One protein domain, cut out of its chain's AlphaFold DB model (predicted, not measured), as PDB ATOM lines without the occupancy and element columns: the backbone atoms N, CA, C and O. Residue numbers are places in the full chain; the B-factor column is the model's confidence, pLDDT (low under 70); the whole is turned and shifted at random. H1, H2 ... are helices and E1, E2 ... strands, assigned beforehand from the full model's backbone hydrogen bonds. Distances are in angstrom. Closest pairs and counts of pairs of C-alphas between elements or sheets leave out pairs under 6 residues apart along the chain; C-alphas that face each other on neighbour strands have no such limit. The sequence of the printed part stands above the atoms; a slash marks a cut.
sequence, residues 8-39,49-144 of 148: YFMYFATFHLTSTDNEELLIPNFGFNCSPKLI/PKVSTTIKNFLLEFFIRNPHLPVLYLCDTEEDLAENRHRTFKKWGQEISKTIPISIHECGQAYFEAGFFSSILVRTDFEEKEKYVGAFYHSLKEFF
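AT A GLANCE: This is residues 8 to 39 and 49 to 144 of the 148 residues of an uncharacterized protein of Chitinophaga skermanii (UniProt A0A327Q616). A small sheet of three short strands, E3, E5 and E4, is covered by H2 over one face and H4 over the other, and a long hairpin of E1 and E2 crosses it at its E3 edge. H1 meets H2 at a steep angle near the last residues of H2, the short H3 lies off the sheet, and the hairpin runs along the longest axis. The printed part has 128 residues, with four named helices and five named strands in the order E1 E2 H1 E3 H2 E4 H3 E5 H4; the sheet runs E3, E5, E4, antiparallel throughout, and the class is mixed, helices and strands. The whole is compact, with a radius of gyration of the C-alphas of 14.4 A and spans of 45 by 33 by 23 A.

HOW THE PARTS SIT: E1, residues 8 to 18, and E2, residues 24 to 35, form an antiparallel hairpin at 158 degrees; N 13 and O 29 are 2.9 A apart, within hydrogen-bond range. The closest C-alphas of E2 and E3, residues 71 to 74, are those of Asn 29 and Leu 72, 4.4 A apart. E3 and E5, residues 118 to 123, are antiparallel at 174 degrees, with N 73 and O 119 at 2.8 A. E5 and E4, residues 102 to 106, are antiparallel at 159 degrees, with N 105 and O 120 at 2.9 A. E3, H2 and E4 make a split strand-helix-strand unit, two strands running the same way with E5 between them, and H2 is residues 82 to 96; its crossover is right-handed. H2 has a height over the sheet of 9.5 A, and H4, residues 129 to 143, one of 10.1 A on the opposite face, giving three layers, with helices on both faces. Each runs along the strands, at 6 degrees to E5 on the local plane. The closest C-alphas of H4 and E1 are those of Ala 135 and Thr 18, 5.4 A apart, and the two elements have 8 pairs of C-alphas within 8 A. H1, residues 49 to 65, is on the sheet and touches H2 with residues 56 to 60 alone, closest at the C-alphas of Lys 56 and Trp 92, 6.1 A; they run the same way at a steep tilt of 59 degrees. H3, residues 109 to 113, is not on the sheet; it is close to H2 but not clearly touching, with the C-alphas of Glu 83 and Phe 112 closest at 7.9 A. In H1, H2, H3 and H4 every O i to N i+4 pair is within hydrogen-bond range.

IN THESE COORDINATES: E1 begins at C-alpha 8 (-89.088, 27.034, 7.890) and is 31.0 A long; E2 is 33.7 A. H1 is 24.3 A, H2 21.0 A and E5 17.1 A. H4, 21.2 A, ends at C-alpha 143 (-86.325, 1.028, 21.453).

THE WHOLE: The C-alphas farthest apart, of Asp 21 and Ile 39, are 45.0 A apart. Residues 40 to 48 are not printed, and C-alphas 39 and 49 are 19.4 A apart across this cut. Of the links printed whole, that from E3 to H2 is short and the others are tight. The mean pLDDT of the printed part is 90.5; residues 37 to 39 and residue 79 are under 70.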
ATOM      1  N   TYR A   8     -89.840  28.158   7.357       78.19
ATOM      2  CA  TYR A   8     -89.088  27.034   7.890       78.19
ATOM      3  C   TYR A   8     -88.931  27.232   9.387       78.19
ATOM      4  O   TYR A   8     -88.553  28.324   9.821       78.19
ATOM      5  N   PHE A   9     -89.227  26.192  10.154       83.31
ATOM      6  CA  PHE A   9     -88.980  26.172  11.586       83.31
ATOM      7  C   PHE A   9     -87.839  25.211  11.859       83.31
ATOM      8  O   PHE A   9     -87.778  24.123  11.290       83.31
ATOM      9  N   MET A  10     -86.937  25.646  12.725       88.00
ATOM     10  CA  MET A  10     -85.892  24.825  13.312       88.00
ATOM     11  C   MET A  10     -86.135  24.808  14.809       88.00
ATOM     12  O   MET A  10     -86.526  25.831  15.376       88.00
ATOM     13  N   TYR A  11     -85.891  23.676  15.445       89.12
ATOM     14  CA  TYR A  11     -86.015  23.557  16.886       89.12
ATOM     15  C   TYR A  11     -85.003  22.558  17.428       89.12
ATOM     16  O   TYR A  11     -84.549  21.657  16.722       89.12
ATOM     17  N   PHE A  12     -84.685  22.733  18.706       92.25
ATOM     18  CA  PHE A  12     -84.065  21.705  19.520       92.25
ATOM     19  C   PHE A  12     -85.072  21.263  20.573       92.25
ATOM     20  O   PHE A  12     -85.701  22.096  21.223       92.25
ATOM     21  N   ALA A  13     -85.214  19.956  20.726       93.25
ATOM     22  CA  ALA A  13     -85.863  19.337  21.871       93.25
ATOM     23  C   ALA A  13     -84.810  18.553  22.659       93.25
ATOM     24  O   ALA A  13     -83.794  18.160  22.094       93.25
ATOM     25  N   THR A  14     -85.038  18.305  23.942       94.38
ATOM     26  CA  THR A  14     -84.188  17.380  24.701       94.38
ATOM     27  C   THR A  14     -84.632  15.951  24.421       94.38
ATOM     28  O   THR A  14     -85.831  15.674  24.387       94.38
ATOM     29  N   PHE A  15     -83.676  15.052  24.215       94.94
ATOM     30  CA  PHE A  15     -83.909  13.621  24.090       94.94
ATOM     31  C   PHE A  15     -83.033  12.860  25.081       94.94
ATOM     32  O   PHE A  15     -81.966  13.337  25.465       94.94
ATOM     33  N   HIS A  16     -83.504  11.685  25.484       93.81
ATOM     34  CA  HIS A  16     -82.859  10.835  26.473       93.81
ATOM     35  C   HIS A  16     -82.223   9.648  25.753       93.81
ATOM     36  O   HIS A  16     -82.905   8.927  25.026       93.81
ATOM     37  N   LEU A  17     -80.915   9.475  25.922       94.81
ATOM     38  CA  LEU A  17     -80.204   8.269  25.510       94.81
ATOM     39  C   LEU A  17     -79.794   7.492  26.755       94.81
ATOM     40  O   LEU A  17     -79.278   8.082  27.701       94.81
ATOM     41  N   THR A  18     -79.967   6.180  26.730       94.31
ATOM     42  CA  THR A  18     -79.456   5.283  27.766       94.31
ATOM     43  C   THR A  18     -78.069   4.800  27.349       94.31
ATOM     44  O   THR A  18     -77.868   4.355  26.214       94.31
ATOM     45  N   SER A  19     -77.081   4.915  28.235       90.25
ATOM     46  CA  SER A  19     -75.767   4.295  28.056       90.25
ATOM     47  C   SER A  19     -75.811   2.810  28.428       90.25
ATOM     48  O   SER A  19     -76.727   2.348  29.100       90.25
ATOM     49  N   THR A  20     -74.779   2.052  28.056       83.00
ATOM     50  CA  THR A  20     -74.656   0.632  28.435       83.00
ATOM     51  C   THR A  20     -74.566   0.397  29.944       83.00
ATOM     52  O   THR A  20     -74.837  -0.711  30.398       83.00
ATOM     53  N   ASP A  21     -74.197   1.424  30.711       88.56
ATOM     54  CA  ASP A  21     -74.107   1.382  32.172       88.56
ATOM     55  C   ASP A  21     -75.414   1.848  32.845       88.56
ATOM     56  O   ASP A  21     -75.439   2.096  34.050       88.56
ATOM     57  N   ASN A  22     -76.505   1.973  32.076       85.44
ATOM     58  CA  ASN A  22     -77.794   2.545  32.482       85.44
ATOM     59  C   ASN A  22     -77.709   4.011  32.946       85.44
ATOM     60  O   ASN A  22     -78.554   4.477  33.713       85.44
ATOM     61  N   GLU A  23     -76.696   4.751  32.492       92.81
ATOM     62  CA  GLU A  23     -76.634   6.200  32.692       92.81
ATOM     63  C   GLU A  23     -77.522   6.895  31.657       92.81
ATOM     64  O   GLU A  23     -77.456   6.602  30.463       92.81
ATOM     65  N   GLU A  24     -78.323   7.851  32.110       93.88
ATOM     66  CA  GLU A  24     -79.166   8.663  31.242       93.88
ATOM     67  C   GLU A  24     -78.404   9.895  30.738       93.88
ATOM     68  O   GLU A  24     -77.880  10.691  31.519       93.88
ATOM     69  N   LEU A  25     -78.369  10.074  29.418       94.81
ATOM     70  CA  LEU A  25     -77.716  11.192  28.748       94.81
ATOM     71  C   LEU A  25     -78.752  12.077  28.066       94.81
ATOM     72  O   LEU A  25     -79.480  11.645  27.171       94.81
ATOM     73  N   LEU A  26     -78.768  13.349  28.457       94.88
ATOM     74  CA  LEU A  26     -79.603  14.371  27.839       94.88
ATOM     75  C   LEU A  26     -78.870  14.974  26.643       94.88
ATOM     76  O   LEU A  26     -77.816  15.591  26.792       94.88
ATOM     77  N   ILE A  27     -79.449  14.823  25.455       96.00
ATOM     78  CA  ILE A  27     -78.872  15.312  24.203       96.00
ATOM     79  C   ILE A  27     -79.872  16.200  23.453       96.00
ATOM     80  O   ILE A  27     -81.070  15.904  23.430       96.00
ATOM     81  N   PRO A  28     -79.425  17.292  22.808       96.62
ATOM     82  CA  PRO A  28     -80.284  18.055  21.915       96.62
ATOM     83  C   PRO A  28     -80.636  17.242  20.658       96.62
ATOM     84  O   PRO A  28     -79.770  16.864  19.872       96.62
ATOM     85  N   ASN A  29     -81.930  17.028  20.444       95.75
ATOM     86  CA  ASN A  29     -82.519  16.537  19.205       95.75
ATOM     87  C   ASN A  29     -82.897  17.715  18.305       95.75
ATOM     88  O   ASN A  29     -83.773  18.515  18.640       95.75
ATOM     89  N   PHE A  30     -82.235  17.814  17.161       95.00
ATOM     90  CA  PHE A  30     -82.505  18.808  16.142       95.00
ATOM     91  C   PHE A  30     -83.653  18.359  15.238       95.00
ATOM     92  O   PHE A  30     -83.633  17.265  14.682       95.00
ATOM     93  N   GLY A  31     -84.614  19.251  15.019       90.38
ATOM     94  CA  GLY A  31     -85.676  19.058  14.043       90.38
ATOM     95  C   GLY A  31     -85.849  20.278  13.151       90.38
ATOM     96  O   GLY A  31     -85.551  21.414  13.530       90.38
ATOM     97  N   PHE A  32     -86.351  20.040  11.943       87.38
ATOM     98  CA  PHE A  32     -86.722  21.104  11.021       87.38
ATOM     99  C   PHE A  32     -87.963  20.724  10.218       87.38
ATOM    100  O   PHE A  32     -88.126  19.578   9.800       87.38
ATOM    101  N   ASN A  33     -88.834  21.698   9.967       81.44
ATOM    102  CA  ASN A  33     -90.006  21.517   9.117       81.44
ATOM    103  C   ASN A  33     -90.296  22.776   8.283       81.44
ATOM    104  O   ASN A  33     -89.675  23.828   8.455       81.44
ATOM    105  N   CYS A  34     -91.225  22.646   7.338       78.56
ATOM    106  CA  CYS A  34     -91.680  23.727   6.472       78.56
ATOM    107  C   CYS A  34     -93.203  23.875   6.589       78.56
ATOM    108  O   CYS A  34     -93.924  22.879   6.587       78.56
ATOM    109  N   SER A  35     -93.683  25.115   6.676       74.00
ATOM    110  CA  SER A  35     -95.097  25.481   6.702       74.00
ATOM    111  C   SER A  35     -95.424  26.519   5.611       74.00
ATOM    112  O   SER A  35     -94.674  27.489   5.463       74.00
ATOM    113  N   PRO A  36     -96.545  26.380   4.880       71.25
ATOM    114  CA  PRO A  36     -97.436  25.222   4.910       71.25
ATOM    115  C   PRO A  36     -96.697  23.952   4.473       71.25
ATOM    116  O   PRO A  36     -95.743  24.022   3.694       71.25
ATOM    117  N   LYS A  37     -97.137  22.807   5.011       65.94
ATOM    118  CA  LYS A  37     -96.679  21.486   4.575       65.94
ATOM    119  C   LYS A  37     -96.717  21.456   3.049       65.94
ATOM    120  O   LYS A  37     -97.715  21.857   2.443       65.94
ATOM    121  N   LEU A  38     -95.594  21.104   2.426       61.53
ATOM    122  CA  LEU A  38     -95.461  21.169   0.977       61.53
ATOM    123  C   LEU A  38     -96.407  20.132   0.368       61.53
ATOM    124  O   LEU A  38     -96.036  18.969   0.230       61.53
ATOM    125  N   ILE A  39     -97.598  20.555  -0.066       53.53
ATOM    126  CA  ILE A  39     -98.436  19.762  -0.970       53.53
ATOM    127  C   ILE A  39     -97.698  19.738  -2.311       53.53
ATOM    128  O   ILE A  39     -97.936  20.551  -3.207       53.53
ATOM    129  N   PRO A  49     -81.897  27.083  -1.658       71.31
ATOM    130  CA  PRO A  49     -80.492  27.115  -1.265       71.31
ATOM    131  C   PRO A  49     -80.208  28.065  -0.097       71.31
ATOM    132  O   PRO A  49     -79.262  27.822   0.659       71.31
ATOM    133  N   LYS A  50     -81.008  29.132   0.067       77.88
ATOM    134  CA  LYS A  50     -80.822  30.112   1.145       77.88
ATOM    135  C   LYS A  50     -81.146  29.454   2.483       77.88
ATOM    136  O   LYS A  50     -80.324  29.490   3.389       77.88
ATOM    137  N   VAL A  51     -82.282  28.759   2.563       81.19
ATOM    138  CA  VAL A  51     -82.713  28.038   3.774       81.19
ATOM    139  C   VAL A  51     -81.718  26.946   4.161       81.19
ATOM    140  O   VAL A  51     -81.313  26.866   5.316       81.19
ATOM    141  N   SER A  52     -81.274  26.145   3.189       83.62
ATOM    142  CA  SER A  52     -80.244  25.117   3.398       83.62
ATOM    143  C   SER A  52     -78.955  25.714   3.980       83.62
ATOM    144  O   SER A  52     -78.389  25.188   4.937       83.62
ATOM    145  N   THR A  53     -78.510  26.858   3.448       87.25
ATOM    146  CA  THR A  53     -77.343  27.588   3.969       87.25
ATOM    147  C   THR A  53     -77.570  28.082   5.396       87.25
ATOM    148  O   THR A  53     -76.707  27.887   6.247       87.25
ATOM    149  N   THR A  54     -78.734  28.666   5.688       88.75
ATOM    150  CA  THR A  54     -79.072  29.143   7.034       88.75
ATOM    151  C   THR A  54     -79.073  28.012   8.063       88.75
ATOM    152  O   THR A  54     -78.471  28.175   9.120       88.75
ATOM    153  N   ILE A  55     -79.689  26.865   7.754       89.56
ATOM    154  CA  ILE A  55     -79.729  25.706   8.661       89.56
ATOM    155  C   ILE A  55     -78.315  25.195   8.952       89.56
ATOM    156  O   ILE A  55     -77.956  24.982  10.108       89.56
ATOM    157  N   LYS A  56     -77.481  25.042   7.915       92.00
ATOM    158  CA  LYS A  56     -76.089  24.612   8.091       92.00
ATOM    159  C   LYS A  56     -75.288  25.579   8.951       92.00
ATOM    160  O   LYS A  56     -74.579  25.131   9.842       92.00
ATOM    161  N   ASN A  57     -75.412  26.884   8.703       92.56
ATOM    162  CA  ASN A  57     -74.716  27.897   9.495       92.56
ATOM    163  C   ASN A  57     -75.176  27.871  10.954       92.56
ATOM    164  O   ASN A  57     -74.357  28.011  11.850       92.56
ATOM    165  N   PHE A  58     -76.466  27.640  11.198       93.12
ATOM    166  CA  PHE A  58     -76.996  27.491  12.549       93.12
ATOM    167  C   PHE A  58     -76.422  26.259  13.268       93.12
ATOM    168  O   PHE A  58     -75.959  26.381  14.398       93.12
ATOM    169  N   LEU A  59     -76.384  25.095  12.609       94.44
ATOM    170  CA  LEU A  59     -75.762  23.884  13.161       94.44
ATOM    171  C   LEU A  59     -74.249  24.056  13.377       94.44
ATOM    172  O   LEU A  59     -73.723  23.638  14.404       94.44
ATOM    173  N   LEU A  60     -73.548  24.702  12.444       95.62
ATOM    174  CA  LEU A  60     -72.124  25.019  12.575       95.62
ATOM    175  C   LEU A  60     -71.867  25.909  13.800       95.62
ATOM    176  O   LEU A  60     -71.047  25.563  14.647       95.62
ATOM    177  N   GLU A  61     -72.599  27.018  13.928       95.62
ATOM    178  CA  GLU A  61     -72.517  27.917  15.084       95.62
ATOM    179  C   GLU A  61     -72.841  27.195  16.395       95.62
ATOM    180  O   GLU A  61     -72.180  27.432  17.408       95.62
ATOM    181  N   PHE A  62     -73.816  26.281  16.381       95.75
ATOM    182  CA  PHE A  62     -74.139  25.456  17.540       95.75
ATOM    183  C   PHE A  62     -72.923  24.646  18.012       95.75
ATOM    184  O   PHE A  62     -72.577  24.719  19.190       95.75
ATOM    185  N   PHE A  63     -72.237  23.935  17.112       96.06
ATOM    186  CA  PHE A  63     -71.058  23.127  17.453       96.06
ATOM    187  C   PHE A  63     -69.802  23.947  17.774       96.06
ATOM    188  O   PHE A  63     -68.909  23.460  18.473       96.06
ATOM    189  N   ILE A  64     -69.700  25.176  17.261       95.38
ATOM    190  CA  ILE A  64     -68.638  26.113  17.650       95.38
ATOM    191  C   ILE A  64     -68.845  26.560  19.100       95.38
ATOM    192  O   ILE A  64     -67.893  26.584  19.877       95.38
ATOM    193  N   ARG A  65     -70.085  26.890  19.475       96.31
ATOM    194  CA  ARG A  65     -70.428  27.374  20.822       96.31
ATOM    195  C   ARG A  65     -70.507  26.257  21.860       96.31
ATOM    196  O   ARG A  65     -70.244  26.508  23.029       96.31
ATOM    197  N   ASN A  66     -70.850  25.042  21.435       96.06
ATOM    198  CA  ASN A  66     -71.056  23.888  22.306       96.06
ATOM    199  C   ASN A  66     -70.223  22.686  21.825       96.06
ATOM    200  O   ASN A  66     -70.780  21.695  21.352       96.06
ATOM    201  N   PRO A  67     -68.883  22.739  21.921       94.69
ATOM    202  CA  PRO A  67     -68.025  21.695  21.358       94.69
ATOM    203  C   PRO A  67     -68.159  20.326  22.053       94.69
ATOM    204  O   PRO A  67     -67.739  19.315  21.504       94.69
ATOM    205  N   HIS A  68     -68.755  20.291  23.243       95.50
ATOM    206  CA  HIS A  68     -68.977  19.090  24.050       95.50
ATOM    207  C   HIS A  68     -70.405  18.534  23.927       95.50
ATOM    208  O   HIS A  68     -70.741  17.570  24.604       95.50
ATOM    209  N   LEU A  69     -71.267  19.144  23.102       95.19
ATOM    210  CA  LEU A  69     -72.640  18.681  22.909       95.19
ATOM    211  C   LEU A  69     -72.796  18.048  21.525       95.19
ATOM    212  O   LEU A  69     -72.689  18.751  20.515       95.19
ATOM    213  N   PRO A  70     -73.082  16.740  21.451       96.50
ATOM    214  CA  PRO A  70     -73.525  16.139  20.210       96.50
ATOM    215  C   PRO A  70     -74.961  16.547  19.875       96.50
ATOM    216  O   PRO A  70     -75.707  17.014  20.732       96.50
ATOM    217  N   VAL A  71     -75.355  16.357  18.616       97.38
ATOM    218  CA  VAL A  71     -76.712  16.640  18.130       97.38
ATOM    219  C   VAL A  71     -77.327  15.362  17.593       97.38
ATOM    220  O   VAL A  71     -76.812  14.771  16.643       97.38
ATOM    221  N   LEU A  72     -78.450  14.960  18.178       97.31
ATOM    222  CA  LEU A  72     -79.296  13.897  17.656       97.31
ATOM    223  C   LEU A  72     -80.206  14.458  16.556       97.31
ATOM    224  O   LEU A  72     -80.647  15.601  16.620       97.31
ATOM    225  N   TYR A  73     -80.500  13.649  15.552       95.88
ATOM    226  CA  TYR A  73     -81.525  13.916  14.557       95.88
ATOM    227  C   TYR A  73     -82.423  12.697  14.445       95.88
ATOM    228  O   TYR A  73     -82.034  11.691  13.852       95.88
ATOM    229  N   LEU A  74     -83.626  12.814  14.999       91.44
ATOM    230  CA  LEU A  74     -84.716  11.870  14.787       91.44
ATOM    231  C   LEU A  74     -85.584  12.393  13.650       91.44
ATOM    232  O   LEU A  74     -86.208  13.450  13.770       91.44
ATOM    233  N   CYS A  75     -85.602  11.678  12.527       87.12
ATOM    234  CA  CYS A  75     -86.381  12.125  11.390       87.12
ATOM    235  C   CYS A  75     -87.875  11.973  11.666       87.12
ATOM    236  O   CYS A  75     -88.363  10.889  11.970       87.12
ATOM    237  N   ASP A  76     -88.601  13.062  11.456       77.94
ATOM    238  CA  ASP A  76     -90.047  13.042  11.303       77.94
ATOM    239  C   ASP A  76     -90.428  12.174  10.085       77.94
ATOM    240  O   ASP A  76     -89.923  12.398   8.974       77.94
ATOM    241  N   THR A  77     -91.266  11.159  10.316       75.75
ATOM    242  CA  THR A  77     -91.712  10.193   9.304       75.75
ATOM    243  C   THR A  77     -92.949  10.646   8.535       75.75
ATOM    244  O   THR A  77     -93.396   9.950   7.624       75.75
ATOM    245  N   GLU A  78     -93.490  11.826   8.843       74.00
ATOM    246  CA  GLU A  78     -94.631  12.372   8.124       74.00
ATOM    247  C   GLU A  78     -94.360  12.535   6.610       74.00
ATOM    248  O   GLU A  78     -93.263  12.883   6.155       74.00
ATOM    249  N   GLU A  79     -95.422  12.350   5.819       68.69
ATOM    250  CA  GLU A  79     -95.478  12.622   4.371       68.69
ATOM    251  C   GLU A  79     -94.595  11.727   3.478       68.69
ATOM    252  O   GLU A  79     -94.325  12.107   2.338       68.69
ATOM    253  N   ASP A  80     -94.124  10.568   3.954       72.12
ATOM    254  CA  ASP A  80     -93.204   9.677   3.217       72.12
ATOM    255  C   ASP A  80     -91.911  10.388   2.758       72.12
ATOM    256  O   ASP A  80     -91.267  10.034   1.765       72.12
ATOM    257  N   LEU A  81     -91.514  11.447   3.474       78.25
ATOM    258  CA  LEU A  81     -90.319  12.240   3.171       78.25
ATOM    259  C   LEU A  81     -89.145  11.934   4.102       78.25
ATOM    260  O   LEU A  81     -88.103  12.581   3.965       78.25
ATOM    261  N   ALA A  82     -89.286  10.958   4.999       83.62
ATOM    262  CA  ALA A  82     -88.307  10.636   6.033       83.62
ATOM    263  C   ALA A  82     -86.903  10.397   5.451       83.62
ATOM    264  O   ALA A  82     -85.953  11.108   5.775       83.62
ATOM    265  N   GLU A  83     -86.797   9.493   4.473       85.56
ATOM    266  CA  GLU A  83     -85.536   9.175   3.793       85.56
ATOM    267  C   GLU A  83     -84.922  10.417   3.123       85.56
ATOM    268  O   GLU A  83     -83.722  10.683   3.207       85.56
ATOM    269  N   ASN A  84     -85.756  11.241   2.478       84.69
ATOM    270  CA  ASN A  84     -85.300  12.461   1.818       84.69
ATOM    271  C   ASN A  84     -84.751  13.482   2.819       84.69
ATOM    272  O   ASN A  84     -83.703  14.077   2.562       84.69
ATOM    273  N   ARG A  85     -85.456  13.697   3.935       85.62
ATOM    274  CA  ARG A  85     -85.053  14.634   4.990       85.62
ATOM    275  C   ARG A  85     -83.784  14.148   5.683       85.62
ATOM    276  O   ARG A  85     -82.857  14.936   5.849       85.62
ATOM    277  N   HIS A  86     -83.700  12.854   5.983       90.25
ATOM    278  CA  HIS A  86     -82.503  12.221   6.535       90.25
ATOM    279  C   HIS A  86     -81.294  12.363   5.608       90.25
ATOM    280  O   HIS A  86     -80.256  12.871   6.028       90.25
ATOM    281  N   ARG A  87     -81.446  12.065   4.312       89.88
ATOM    282  CA  ARG A  87     -80.386  12.281   3.315       89.88
ATOM    283  C   ARG A  87     -79.949  13.744   3.240       89.88
ATOM    284  O   ARG A  87     -78.758  14.026   3.096       89.88
ATOM    285  N   THR A  88     -80.892  14.684   3.321       89.56
ATOM    286  CA  THR A  88     -80.586  16.119   3.372       89.56
ATOM    287  C   THR A  88     -79.788  16.473   4.627       89.56
ATOM    288  O   THR A  88     -78.757  17.134   4.508       89.56
ATOM    289  N   PHE A  89     -80.204  15.991   5.796       91.56
ATOM    290  CA  PHE A  89     -79.505  16.219   7.056       91.56
ATOM    291  C   PHE A  89     -78.089  15.620   7.051       91.56
ATOM    292  O   PHE A  89     -77.123  16.316   7.365       91.56
ATOM    293  N   LYS A  90     -77.930  14.377   6.580       92.88
ATOM    294  CA  LYS A  90     -76.622  13.732   6.392       92.88
ATOM    295  C   LYS A  90     -75.699  14.576   5.516       92.88
ATOM    296  O   LYS A  90     -74.549  14.817   5.880       92.88
ATOM    297  N   LYS A  91     -76.203  15.061   4.377       93.19
ATOM    298  CA  LYS A  91     -75.439  15.931   3.472       93.19
ATOM    299  C   LYS A  91     -74.990  17.214   4.172       93.19
ATOM    300  O   LYS A  91     -73.850  17.632   3.994       93.19
ATOM    301  N   TRP A  92     -75.856  17.835   4.972       92.94
ATOM    302  CA  TRP A  92     -75.487  19.010   5.758       92.94
ATOM    303  C   TRP A  92     -74.374  18.704   6.757       92.94
ATOM    304  O   TRP A  92     -73.386  19.433   6.776       92.94
ATOM    305  N   GLY A  93     -74.473  17.602   7.504       93.62
ATOM    306  CA  GLY A  93     -73.407  17.159   8.406       93.62
ATOM    307  C   GLY A  93     -72.067  16.963   7.686       93.62
ATOM    308  O   GLY A  93     -71.041  17.433   8.165       93.62
ATOM    309  N   GLN A  94     -72.076  16.345   6.498       94.88
ATOM    310  CA  GLN A  94     -70.872  16.124   5.680       94.88
ATOM    311  C   GLN A  94     -70.266  17.421   5.128       94.88
ATOM    312  O   GLN A  94     -69.081  17.485   4.820       94.88
ATOM    313  N   GLU A  95     -71.083  18.449   4.917       94.25
ATOM    314  CA  GLU A  95     -70.594  19.763   4.508       94.25
ATOM    315  C   GLU A  95     -70.011  20.526   5.699       94.25
ATOM    316  O   GLU A  95     -68.949  21.125   5.559       94.25
ATOM    317  N   ILE A  96     -70.657  20.456   6.865       94.56
ATOM    318  CA  ILE A  96     -70.168  21.060   8.113       94.56
ATOM    319  C   ILE A  96     -68.846  20.409   8.548       94.56
ATOM    320  O   ILE A  96     -67.943  21.117   8.997       94.56
ATOM    321  N   SER A  97     -68.682  19.095   8.350       94.81
ATOM    322  CA  SER A  97     -67.450  18.379   8.711       94.81
ATOM    323  C   SER A  97     -66.211  18.819   7.917       94.81
ATOM    324  O   SER A  97     -65.084  18.508   8.297       94.81
ATOM    325  N   LYS A  98     -66.391  19.585   6.831       95.00
ATOM    326  CA  LYS A  98     -65.292  20.233   6.094       95.00
ATOM    327  C   LYS A  98     -64.750  21.472   6.807       95.00
ATOM    328  O   LYS A  98     -63.670  21.938   6.461       95.00
ATOM    329  N   THR A  99     -65.510  22.033   7.745       95.75
ATOM    330  CA  THR A  99     -65.163  23.256   8.481       95.75
ATOM    331  C   THR A  99     -64.740  22.950   9.911       95.75
ATOM    332  O   THR A  99     -63.815  23.580  10.417       95.75
ATOM    333  N   ILE A 100     -65.396  21.989  10.561       95.88
ATOM    334  CA  ILE A 100     -65.099  21.573  11.936       95.88
ATOM    335  C   ILE A 100     -65.053  20.045  12.044       95.88
ATOM    336  O   ILE A 100     -65.719  19.363  11.268       95.88
ATOM    337  N   PRO A 101     -64.288  19.484  12.994       95.75
ATOM    338  CA  PRO A 101     -64.103  18.041  13.106       95.75
ATOM    339  C   PRO A 101     -65.373  17.354  13.635       95.75
ATOM    340  O   PRO A 101     -65.556  17.238  14.840       95.75
ATOM    341  N   ILE A 102     -66.263  16.901  12.747       96.38
ATOM    342  CA  ILE A 102     -67.511  16.191  13.092       96.38
ATOM    343  C   ILE A 102     -67.569  14.822  12.408       96.38
ATOM    344  O   ILE A 102     -67.281  14.706  11.216       96.38
ATOM    345  N   SER A 103     -68.010  13.805  13.150       95.88
ATOM    346  CA  SER A 103     -68.441  12.504  12.638       95.88
ATOM    347  C   SER A 103     -69.965  12.381  12.663       95.88
ATOM    348  O   SER A 103     -70.658  13.004  13.469       95.88
ATOM    349  N   ILE A 104     -70.491  11.568  11.748       96.88
ATOM    350  CA  ILE A 104     -71.919  11.266  11.626       96.88
ATOM    351  C   ILE A 104     -72.077   9.768  11.838       96.88
ATOM    352  O   ILE A 104     -71.453   8.983  11.126       96.88
ATOM    353  N   HIS A 105     -72.929   9.389  12.782       96.94
ATOM    354  CA  HIS A 105     -73.248   7.999  13.079       96.94
ATOM    355  C   HIS A 105     -74.731   7.775  12.798       96.94
ATOM    356  O   HIS A 105     -75.586   8.496  13.307       96.94
ATOM    357  N   GLU A 106     -75.043   6.822  11.927       96.06
ATOM    358  CA  GLU A 106     -76.406   6.525  11.473       96.06
ATOM    359  C   GLU A 106     -76.947   5.287  12.189       96.06
ATOM    360  O   GLU A 106     -76.163   4.425  12.587       96.06
ATOM    361  N   CYS A 107     -78.274   5.177  12.320       93.56
ATOM    362  CA  CYS A 107     -78.914   4.010  12.941       93.56
ATOM    363  C   CYS A 107     -78.665   2.694  12.184       93.56
ATOM    364  O   CYS A 107     -78.674   1.633  12.793       93.56
ATOM    365  N   GLY A 108     -78.369   2.761  10.883       92.31
ATOM    366  CA  GLY A 108     -78.011   1.604  10.063       92.31
ATOM    367  C   GLY A 108     -79.138   1.134   9.142       92.31
ATOM    368  O   GLY A 108     -80.273   1.600   9.223       92.31
ATOM    369  N   GLN A 109     -78.797   0.210   8.242       90.81
ATOM    370  CA  GLN A 109     -79.652  -0.197   7.123       90.81
ATOM    371  C   GLN A 109     -80.939  -0.913   7.566       90.81
ATOM    372  O   GLN A 109     -82.003  -0.593   7.047       90.81
ATOM    373  N   ALA A 110     -80.866  -1.810   8.555       92.25
ATOM    374  CA  ALA A 110     -82.041  -2.527   9.064       92.25
ATOM    375  C   ALA A 110     -83.124  -1.566   9.597       92.25
ATOM    376  O   ALA A 110     -84.313  -1.744   9.349       92.25
ATOM    377  N   TYR A 111     -82.710  -0.479  10.255       92.25
ATOM    378  CA  TYR A 111     -83.618   0.562  10.738       92.25
ATOM    379  C   TYR A 111     -84.224   1.371   9.590       92.25
ATOM    380  O   TYR A 111     -85.419   1.664   9.615       92.25
ATOM    381  N   PHE A 112     -83.435   1.690   8.557       90.00
ATOM    382  CA  PHE A 112     -83.945   2.365   7.362       90.00
ATOM    383  C   PHE A 112     -85.009   1.525   6.644       90.00
ATOM    384  O   PHE A 112     -86.018   2.072   6.204       90.00
ATOM    385  N   GLU A 113     -84.816   0.206   6.565       89.31
ATOM    386  CA  GLU A 113     -85.790  -0.737   5.996       89.31
ATOM    387  C   GLU A 113     -87.076  -0.818   6.825       89.31
ATOM    388  O   GLU A 113     -88.163  -0.939   6.264       89.31
ATOM    389  N   ALA A 114     -86.970  -0.645   8.144       88.69
ATOM    390  CA  ALA A 114     -88.111  -0.485   9.045       88.69
ATOM    391  C   ALA A 114     -88.731   0.930   9.025       88.69
ATOM    392  O   ALA A 114     -89.662   1.211   9.780       88.69
ATOM    393  N   GLY A 115     -88.230   1.841   8.183       88.31
ATOM    394  CA  GLY A 115     -88.733   3.210   8.055       88.31
ATOM    395  C   GLY A 115     -88.266   4.172   9.154       88.31
ATOM    396  O   GLY A 115     -88.771   5.293   9.240       88.31
ATOM    397  N   PHE A 116     -87.298   3.770   9.980       90.69
ATOM    398  CA  PHE A 116     -86.725   4.598  11.031       90.69
ATOM    399  C   PHE A 116     -85.402   5.222  10.582       90.69
ATOM    400  O   PHE A 116     -84.418   4.531  10.328       90.69
ATOM    401  N   PHE A 117     -85.362   6.553  10.520       92.88
ATOM    402  CA  PHE A 117     -84.196   7.301  10.061       92.88
ATOM    403  C   PHE A 117     -83.667   8.202  11.170       92.88
ATOM    404  O   PHE A 117     -84.299   9.195  11.535       92.88
ATOM    405  N   SER A 118     -82.474   7.891  11.669       94.88
ATOM    406  CA  SER A 118     -81.823   8.681  12.707       94.88
ATOM    407  C   SER A 118     -80.320   8.787  12.499       94.88
ATOM    408  O   SER A 118     -79.674   7.885  11.953       94.88
ATOM    409  N   SER A 119     -79.755   9.892  12.975       97.06
ATOM    410  CA  SER A 119     -78.313  10.098  13.050       97.06
ATOM    411  C   SER A 119     -77.925  10.892  14.287       97.06
ATOM    412  O   SER A 119     -78.675  11.756  14.724       97.06
ATOM    413  N   ILE A 120     -76.719  10.664  14.793       97.56
ATOM    414  CA  ILE A 120     -76.070  11.531  15.776       97.56
ATOM    415  C   ILE A 120     -74.817  12.159  15.154       97.56
ATOM    416  O   ILE A 120     -74.019  11.483  14.498       97.56
ATOM    417  N   LEU A 121     -74.674  13.474  15.313       97.69
ATOM    418  CA  LEU A 121     -73.494  14.246  14.925       97.69
ATOM    419  C   LEU A 121     -72.679  14.525  16.179       97.69
ATOM    420  O   LEU A 121     -73.199  15.099  17.136       97.69
ATOM    421  N   VAL A 122     -71.402  14.159  16.156       97.44
ATOM    422  CA  VAL A 122     -70.503  14.324  17.300       97.44
ATOM    423  C   VAL A 122     -69.207  14.953  16.833       97.44
ATOM    424  O   VAL A 122     -68.699  14.630  15.760       97.44
ATOM    425  N   ARG A 123     -68.651  15.860  17.632       96.88
ATOM    426  CA  ARG A 123     -67.314  16.381  17.371       96.88
ATOM    427  C   ARG A 123     -66.264  15.298  17.604       96.88
ATOM    428  O   ARG A 123     -66.292  14.614  18.621       96.88
ATOM    429  N   THR A 124     -65.335  15.118  16.669       96.00
ATOM    430  CA  THR A 124     -64.332  14.045  16.776       96.00
ATOM    431  C   THR A 124     -63.216  14.373  17.763       96.00
ATOM    432  O   THR A 124     -62.532  13.449  18.211       96.00
ATOM    433  N   ASP A 125     -63.062  15.651  18.117       95.75
ATOM    434  CA  ASP A 125     -62.166  16.168  19.154       95.75
ATOM    435  C   ASP A 125     -62.823  16.250  20.544       95.75
ATOM    436  O   ASP A 125     -62.178  16.679  21.497       95.75
ATOM    437  N   PHE A 126     -64.079  15.816  20.689       96.12
ATOM    438  CA  PHE A 126     -64.730  15.700  21.991       96.12
ATOM    439  C   PHE A 126     -64.319  14.399  22.695       96.12
ATOM    440  O   PHE A 126     -64.481  13.309  22.145       96.12
ATOM    441  N   GLU A 127     -63.804  14.516  23.921       96.00
ATOM    442  CA  GLU A 127     -63.262  13.400  24.706       96.00
ATOM    443  C   GLU A 127     -64.304  12.307  24.992       96.00
ATOM    444  O   GLU A 127     -64.028  11.126  24.793       96.00
ATOM    445  N   GLU A 128     -65.535  12.683  25.345       94.44
ATOM    446  CA  GLU A 128     -66.603  11.721  25.654       94.44
ATOM    447  C   GLU A 128     -67.412  11.288  24.420       94.44
ATOM    448  O   GLU A 128     -68.484  10.702  24.558       94.44
ATOM    449  N   LYS A 129     -66.948  11.538  23.187       95.00
ATOM    450  CA  LYS A 129     -67.728  11.211  21.975       95.00
ATOM    451  C   LYS A 129     -68.208   9.756  21.934       95.00
ATOM    452  O   LYS A 129     -69.357   9.504  21.580       95.00
ATOM    453  N   GLU A 130     -67.357   8.814  22.344       95.56
ATOM    454  CA  GLU A 130     -67.664   7.380  22.304       95.56
ATOM    455  C   GLU A 130     -68.777   7.019  23.293       95.56
ATOM    456  O   GLU A 130     -69.585   6.140  23.005       95.56
ATOM    457  N   LYS A 131     -68.893   7.757  24.407       95.50
ATOM    458  CA  LYS A 131     -69.993   7.618  25.371       95.50
ATOM    459  C   LYS A 131     -71.336   7.901  24.699       95.50
ATOM    460  O   LYS A 131     -72.259   7.097  24.791       95.50
ATOM    461  N   TYR A 132     -71.434   9.007  23.961       96.38
ATOM    462  CA  TYR A 132     -72.669   9.397  23.272       96.38
ATOM    463  C   TYR A 132     -72.975   8.525  22.054       96.38
ATOM    464  O   TYR A 132     -74.133   8.186  21.820       96.38
ATOM    465  N   VAL A 133     -71.955   8.134  21.284       97.00
ATOM    466  CA  VAL A 133     -72.123   7.208  20.152       97.00
ATOM    467  C   VAL A 133     -72.576   5.832  20.648       97.00
ATOM    468  O   VAL A 133     -73.510   5.255  20.091       97.00
ATOM    469  N   GLY A 134     -71.965   5.324  21.719       96.62
ATOM    470  CA  GLY A 134     -72.360   4.076  22.365       96.62
ATOM    471  C   GLY A 134     -73.792   4.130  22.888       96.62
ATOM    472  O   GLY A 134     -74.585   3.246  22.566       96.62
ATOM    473  N   ALA A 135     -74.154   5.195  23.611       97.00
ATOM    474  CA  ALA A 135     -75.511   5.401  24.113       97.00
ATOM    475  C   ALA A 135     -76.547   5.512  22.985       97.00
ATOM    476  O   ALA A 135     -77.641   4.967  23.097       97.00
ATOM    477  N   PHE A 136     -76.199   6.148  21.862       97.06
ATOM    478  CA  PHE A 136     -77.056   6.188  20.677       97.06
ATOM    479  C   PHE A 136     -77.365   4.778  20.161       97.06
ATOM    480  O   PHE A 136     -78.531   4.415  20.033       97.06
ATOM    481  N   TYR A 137     -76.340   3.958  19.917       96.12
ATOM    482  CA  TYR A 137     -76.543   2.589  19.435       96.12
ATOM    483  C   TYR A 137     -77.214   1.675  20.460       96.12
ATOM    484  O   TYR A 137     -77.981   0.794  20.074       96.12
ATOM    485  N   HIS A 138     -76.935   1.866  21.748       95.56
ATOM    486  CA  HIS A 138     -77.596   1.132  22.818       95.56
ATOM    487  C   HIS A 138     -79.094   1.456  22.855       95.56
ATOM    488  O   HIS A 138     -79.912   0.549  22.731       95.56
ATOM    489  N   SER A 139     -79.441   2.744  22.875       95.00
ATOM    490  CA  SER A 139     -80.831   3.210  22.870       95.00
ATOM    491  C   SER A 139     -81.608   2.692  21.658       95.00
ATOM    492  O   SER A 139     -82.754   2.284  21.793       95.00
ATOM    493  N   LEU A 140     -80.995   2.650  20.467       93.81
ATOM    494  CA  LEU A 140     -81.642   2.077  19.279       93.81
ATOM    495  C   LEU A 140     -82.068   0.619  19.488       93.81
ATOM    496  O   LEU A 140     -83.184   0.261  19.121       93.81
ATOM    497  N   LYS A 141     -81.210  -0.197  20.107       93.12
ATOM    498  CA  LYS A 141     -81.519  -1.599  20.409       93.12
ATOM    499  C   LYS A 141     -82.594  -1.733  21.483       93.12
ATOM    500  O   LYS A 141     -83.408  -2.642  21.398       93.12
ATOM    501  N   GLU A 142     -82.608  -0.844  22.475       92.19
ATOM    502  CA  GLU A 142     -83.657  -0.838  23.502       92.19
ATOM    503  C   GLU A 142     -85.024  -0.456  22.924       92.19
ATOM    504  O   GLU A 142     -86.026  -1.103  23.225       92.19
ATOM    505  N   PHE A 143     -85.077   0.572  22.071       90.62
ATOM    506  CA  PHE A 143     -86.325   1.028  21.453       90.62
ATOM    507  C   PHE A 143     -86.837   0.079  20.367       90.62
ATOM    508  O   PHE A 143     -88.047  -0.003  20.150       90.62
ATOM    509  N   PHE A 144     -85.936  -0.630  19.685       90.75
ATOM    510  CA  PHE A 144     -86.261  -1.533  18.586       90.75
ATOM    511  C   PHE A 144     -85.564  -2.894  18.759       90.75
ATOM    512  O   PHE A 144     -84.681  -3.239  17.969       90.75
TER     513      PHE A 144